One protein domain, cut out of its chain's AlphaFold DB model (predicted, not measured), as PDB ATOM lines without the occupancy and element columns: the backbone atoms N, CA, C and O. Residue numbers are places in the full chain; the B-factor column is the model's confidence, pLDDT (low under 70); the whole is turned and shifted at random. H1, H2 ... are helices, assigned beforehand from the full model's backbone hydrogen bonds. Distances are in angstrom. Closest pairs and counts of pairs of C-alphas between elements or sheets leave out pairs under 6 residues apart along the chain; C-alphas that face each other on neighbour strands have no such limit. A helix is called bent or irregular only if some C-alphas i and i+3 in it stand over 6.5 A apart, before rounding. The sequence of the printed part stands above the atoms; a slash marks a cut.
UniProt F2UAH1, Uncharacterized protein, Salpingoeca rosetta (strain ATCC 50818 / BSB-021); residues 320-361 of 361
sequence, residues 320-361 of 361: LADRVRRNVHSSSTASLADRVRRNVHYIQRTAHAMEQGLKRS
ATOM      1  N   LEU A 320     -30.071  52.052 -11.890       53.16
ATOM      2  CA  LEU A 320     -30.020  51.708 -10.459       53.16
ATOM      3  C   LEU A 320     -30.649  52.806  -9.574       53.16
ATOM      4  O   LEU A 320     -31.283  52.502  -8.568       53.16
ATOM      5  N   ALA A 321     -30.532  54.073  -9.984       59.28
ATOM      6  CA  ALA A 321     -31.132  55.210  -9.291       59.28
ATOM      7  C   ALA A 321     -32.673  55.178  -9.280       59.28
ATOM      8  O   ALA A 321     -33.282  55.561  -8.283       59.28
ATOM      9  N   ASP A 322     -33.315  54.688 -10.342       59.25
ATOM     10  CA  ASP A 322     -34.777  54.552 -10.391       59.25
ATOM     11  C   ASP A 322     -35.274  53.336  -9.615       59.25
ATOM     12  O   ASP A 322     -36.342  53.395  -9.008       59.25
ATOM     13  N   ARG A 323     -34.467  52.272  -9.531       62.91
ATOM     14  CA  ARG A 323     -34.761  51.128  -8.651       62.91
ATOM     15  C   ARG A 323     -34.720  51.536  -7.185       62.91
ATOM     16  O   ARG A 323     -35.623  51.190  -6.432       62.91
ATOM     17  N   VAL A 324     -33.714  52.321  -6.794       61.75
ATOM     18  CA  VAL A 324     -33.614  52.860  -5.431       61.75
ATOM     19  C   VAL A 324     -34.772  53.808  -5.148       61.75
ATOM     20  O   VAL A 324     -35.388  53.681  -4.101       61.75
ATOM     21  N   ARG A 325     -35.149  54.695  -6.077       63.44
ATOM     22  CA  ARG A 325     -36.317  55.564  -5.872       63.44
ATOM     23  C   ARG A 325     -37.600  54.757  -5.694       63.44
ATOM     24  O   ARG A 325     -38.281  54.971  -4.701       63.44
ATOM     25  N   ARG A 326     -37.909  53.784  -6.555       62.59
ATOM     26  CA  ARG A 326     -39.117  52.949  -6.385       62.59
ATOM     27  C   ARG A 326     -39.096  52.129  -5.089       62.59
ATOM     28  O   ARG A 326     -40.119  52.039  -4.421       62.59
ATOM     29  N   ASN A 327     -37.934  51.614  -4.682       60.47
ATOM     30  CA  ASN A 327     -37.800  50.832  -3.449       60.47
ATOM     31  C   ASN A 327     -37.802  51.699  -2.168       60.47
ATOM     32  O   ASN A 327     -38.218  51.261  -1.099       60.47
ATOM     33  N   VAL A 328     -37.372  52.959  -2.254       56.72
ATOM     34  CA  VAL A 328     -37.487  53.923  -1.147       56.72
ATOM     35  C   VAL A 328     -38.952  54.315  -0.932       56.72
ATOM     36  O   VAL A 328     -39.388  54.409   0.210       56.72
ATOM     37  N   HIS A 329     -39.753  54.443  -1.995       51.75
ATOM     38  CA  HIS A 329     -41.194  54.693  -1.852       51.75
ATOM     39  C   HIS A 329     -41.975  53.462  -1.360       51.75
ATOM     40  O   HIS A 329     -42.984  53.638  -0.687       51.75
ATOM     41  N   SER A 330     -41.511  52.229  -1.607       54.28
ATOM     42  CA  SER A 330     -42.148  51.023  -1.044       54.28
ATOM     43  C   SER A 330     -41.820  50.800   0.438       54.28
ATOM     44  O   SER A 330     -42.622  50.225   1.172       54.28
ATOM     45  N   SER A 331     -40.664  51.275   0.913       51.06
ATOM     46  CA  SER A 331     -40.251  51.136   2.318       51.06
ATOM     47  C   SER A 331     -40.574  52.358   3.189       51.06
ATOM     48  O   SER A 331     -40.679  52.209   4.408       51.06
ATOM     49  N   SER A 332     -40.809  53.539   2.607       52.69
ATOM     50  CA  SER A 332     -41.066  54.782   3.355       52.69
ATOM     51  C   SER A 332     -42.545  55.120   3.602       52.69
ATOM     52  O   SER A 332     -42.810  56.003   4.412       52.69
ATOM     53  N   THR A 333     -43.513  54.463   2.954       52.38
ATOM     54  CA  THR A 333     -44.949  54.806   3.102       52.38
ATOM     55  C   THR A 333     -45.680  53.996   4.171       52.38
ATOM     56  O   THR A 333     -46.757  54.386   4.612       52.38
ATOM     57  N   ALA A 334     -45.099  52.893   4.645       58.72
ATOM     58  CA  ALA A 334     -45.688  52.116   5.726       58.72
ATOM     59  C   ALA A 334     -45.389  52.762   7.083       58.72
ATOM     60  O   ALA A 334     -44.293  52.576   7.630       58.72
ATOM     61  N   SER A 335     -46.389  53.467   7.619       65.81
ATOM     62  CA  SER A 335     -46.438  53.941   9.004       65.81
ATOM     63  C   SER A 335     -46.029  52.829   9.978       65.81
ATOM     64  O   SER A 335     -46.310  51.648   9.751       65.81
ATOM     65  N   LEU A 336     -45.375  53.191  11.088       63.31
ATOM     66  CA  LEU A 336     -45.023  52.260  12.167       63.31
ATOM     67  C   LEU A 336     -46.242  51.421  12.595       63.31
ATOM     68  O   LEU A 336     -46.122  50.214  12.797       63.31
ATOM     69  N   ALA A 337     -47.426  52.040  12.617       68.25
ATOM     70  CA  ALA A 337     -48.690  51.380  12.925       68.25
ATOM     71  C   ALA A 337     -49.039  50.252  11.934       68.25
ATOM     72  O   ALA A 337     -49.524  49.199  12.343       68.25
ATOM     73  N   ASP A 338     -48.746  50.410  10.642       73.81
ATOM     74  CA  ASP A 338     -49.011  49.377   9.627       73.81
ATOM     75  C   ASP A 338     -48.006  48.233   9.668       73.81
ATOM     76  O   ASP A 338     -48.322  47.105   9.285       73.81
ATOM     77  N   ARG A 339     -46.786  48.499  10.140       74.31
ATOM     78  CA  ARG A 339     -45.782  47.454  10.369       74.31
ATOM     79  C   ARG A 339     -46.137  46.621  11.597       74.31
ATOM     80  O   ARG A 339     -46.069  45.397  11.532       74.31
ATOM     81  N   VAL A 340     -46.579  47.269  12.677       76.56
ATOM     82  CA  VAL A 340     -47.045  46.591  13.897       76.56
ATOM     83  C   VAL A 340     -48.290  45.753  13.606       76.56
ATOM     84  O   VAL A 340     -48.303  44.569  13.930       76.56
ATOM     85  N   ARG A 341     -49.288  46.309  12.903       80.62
ATOM     86  CA  ARG A 341     -50.504  45.567  12.520       80.62
ATOM     87  C   ARG A 341     -50.202  44.334  11.667       80.62
ATOM     88  O   ARG A 341     -50.725  43.261  11.953       80.62
ATOM     89  N   ARG A 342     -49.306  44.445  10.678       79.00
ATOM     90  CA  ARG A 342     -48.868  43.287   9.876       79.00
ATOM     91  C   ARG A 342     -48.153  42.226  10.708       79.00
ATOM     92  O   ARG A 342     -48.384  41.041  10.487       79.00
ATOM     93  N   ASN A 343     -47.323  42.632  11.666       83.19
ATOM     94  CA  ASN A 343     -46.606  41.694  12.527       83.19
ATOM     95  C   ASN A 343     -47.564  40.938  13.466       83.19
ATOM     96  O   ASN A 343     -47.521  39.713  13.540       83.19
ATOM     97  N   VAL A 344     -48.511  41.646  14.092       86.00
ATOM     98  CA  VAL A 344     -49.562  41.027  14.922       86.00
ATOM     99  C   VAL A 344     -50.394  40.037  14.103       86.00
ATOM    100  O   VAL A 344     -50.609  38.903  14.531       86.00
ATOM    101  N   HIS A 345     -50.792  40.417  12.887       86.38
ATOM    102  CA  HIS A 345     -51.583  39.551  12.014       86.38
ATOM    103  C   HIS A 345     -50.806  38.306  11.548       86.38
ATOM    104  O   HIS A 345     -51.399  37.237  11.369       86.38
ATOM    105  N   TYR A 346     -49.490  38.419  11.348       87.00
ATOM    106  CA  TYR A 346     -48.636  37.276  11.032       87.00
ATOM    107  C   TYR A 346     -48.586  36.285  12.202       87.00
ATOM    108  O   TYR A 346     -48.834  35.099  11.999       87.00
ATOM    109  N   ILE A 347     -48.372  36.778  13.427       85.75
ATOM    110  CA  ILE A 347     -48.335  35.950  14.643       85.75
ATOM    111  C   ILE A 347     -49.664  35.204  14.833       85.75
ATOM    112  O   ILE A 347     -49.669  33.989  15.037       85.75
ATOM    113  N   GLN A 348     -50.794  35.897  14.681       84.88
ATOM    114  CA  GLN A 348     -52.123  35.294  14.822       84.88
ATOM    115  C   GLN A 348     -52.408  34.230  13.752       84.88
ATOM    116  O   GLN A 348     -52.888  33.147  14.084       84.88
ATOM    117  N   ARG A 349     -52.048  34.478  12.480       86.12
ATOM    118  CA  ARG A 349     -52.184  33.473  11.409       86.12
ATOM    119  C   ARG A 349     -51.335  32.235  11.680       86.12
ATOM    120  O   ARG A 349     -51.810  31.117  11.498       86.12
ATOM    121  N   THR A 350     -50.099  32.419  12.145       85.88
ATOM    122  CA  THR A 350     -49.235  31.284  12.497       85.88
ATOM    123  C   THR A 350     -49.775  30.488  13.682       85.88
ATOM    124  O   THR A 350     -49.751  29.262  13.631       85.88
ATOM    125  N   ALA A 351     -50.320  31.149  14.708       83.38
ATOM    126  CA  ALA A 351     -50.939  30.476  15.849       83.38
ATOM    127  C   ALA A 351     -52.153  29.637  15.418       83.38
ATOM    128  O   ALA A 351     -52.237  28.458  15.755       83.38
ATOM    129  N   HIS A 352     -53.030  30.201  14.585       85.06
ATOM    130  CA  HIS A 352     -54.204  29.494  14.079       85.06
ATOM    131  C   HIS A 352     -53.828  28.280  13.207       85.06
ATOM    132  O   HIS A 352     -54.443  27.216  13.321       85.06
ATOM    133  N   ALA A 353     -52.809  28.409  12.350       84.19
ATOM    134  CA  ALA A 353     -52.333  27.301  11.521       84.19
ATOM    135  C   ALA A 353     -51.764  26.147  12.366       84.19
ATOM    136  O   ALA A 353     -51.988  24.981  12.044       84.19
ATOM    137  N   MET A 354     -51.067  26.459  13.465       86.25
ATOM    138  CA  MET A 354     -50.589  25.442  14.407       86.25
ATOM    139  C   MET A 354     -51.751  24.749  15.128       86.25
ATOM    140  O   MET A 354     -51.758  23.526  15.226       86.25
ATOM    141  N   GLU A 355     -52.763  25.500  15.564       84.44
ATOM    142  CA  GLU A 355     -53.941  24.936  16.234       84.44
ATOM    143  C   GLU A 355     -54.740  23.991  15.319       84.44
ATOM    144  O   GLU A 355     -55.174  22.921  15.745       84.44
ATOM    145  N   GLN A 356     -54.895  24.337  14.037       83.88
ATOM    146  CA  GLN A 356     -55.538  23.450  13.060       83.88
ATOM    147  C   GLN A 356     -54.702  22.204  12.744       83.88
ATOM    148  O   GLN A 356     -55.274  21.148  12.478       83.88
ATOM    149  N   GLY A 357     -53.371  22.317  12.778       82.06
ATOM    150  CA  GLY A 357     -52.471  21.174  12.646       82.06
ATOM    151  C   GLY A 357     -52.640  20.169  13.786       82.06
ATOM    152  O   GLY A 357     -52.718  18.977  13.517       82.06
ATOM    153  N   LEU A 358     -52.775  20.648  15.028       79.69
ATOM    154  CA  LEU A 358     -52.983  19.794  16.205       79.69
ATOM    155  C   LEU A 358     -54.370  19.138  16.253       79.69
ATOM    156  O   LEU A 358     -54.497  18.049  16.786       79.69
ATOM    157  N   LYS A 359     -55.417  19.772  15.713       81.12
ATOM    158  CA  LYS A 359     -56.773  19.179  15.682       81.12
ATOM    159  C   LYS A 359     -56.943  18.083  14.623       81.12
ATOM    160  O   LYS A 359     -57.969  17.410  14.614       81.12
ATOM    161  N   ARG A 360     -55.999  17.962  13.684       75.06
ATOM    162  CA  ARG A 360     -56.018  16.962  12.600       75.06
ATOM    163  C   ARG A 360     -55.124  15.746  12.874       75.06
ATOM    164  O   ARG A 360     -55.183  14.801  12.091       75.06
ATOM    165  N   SER A 361     -54.304  15.792  13.922       60.94
ATOM    166  CA  SER A 361     -53.572  14.650  14.488       60.94
ATOM    167  C   SER A 361     -54.364  14.046  15.631       60.94
ATOM    168  O   SER A 361     -54.384  12.803  15.727       60.94
TER     169      SER A 361
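AT A GLANCE: This is residues 320 to 361 of the 361 residues of an uncharacterized protein of Salpingoeca rosetta (strain ATCC 50818 / BSB-021) (UniProt F2UAH1). Two helices, joined by residues 333 to 335 at the corner, make an open V with unequal arms: the long arm is H2 and the shorter one is H1. Nothing packs in the space between the arms, and the chain does not fold back on itself. The printed part has 42 residues with two named helices, H1 then H2 along the chain, and no named strand; the class is all helix. The whole is extended, with a radius of gyration of the C-alphas of 16.9 A, and the C-alphas span 52 by 23 by 6 A along their three main axes.

HOW THE PARTS SIT: The longest helix is H2, residues 336 to 358. A tight link of 3 residues joins it to H1, residues 320 to 332. H1 and H2 are apart, with no C-alpha of the one within 8 A of the other. Residues 320 to 361, of which 320 to 332 belong to H1 and 336 to 358 belong to H2, stand free: each of their C-alphas is without a C-alpha within 10 A among those 8 or more positions away along the chain. In H1 and H2 every O i to N i+4 pair is within hydrogen-bond range.

IN THESE COORDINATES: H2 has 23 residues and measures 33.7 A from its first to its last C-alpha. Its y values fall steeply, from C-alpha 336 at (-45.023, 52.260, 12.167) to C-alpha 358 at (-52.983, 19.794, 16.205). H1 has 13 residues and measures 18.0 A; from C-alpha 320 at (-30.020, 51.708, -10.459) to C-alpha 332 at (-41.066, 54.782, 3.355), x falls and z rises while y changes little. Neither helix is bent.

THE WHOLE: The two C-alphas farthest apart are those of Ala 321 and Ser 361, at 52.1 A. The printed part has no cut and ends at residue 361, the chain's last. The mean pLDDT of the printed part is 71.7, with 58 for H1 and 81 for H2; residues 320 to 337 and residue 361 of this model are under 70.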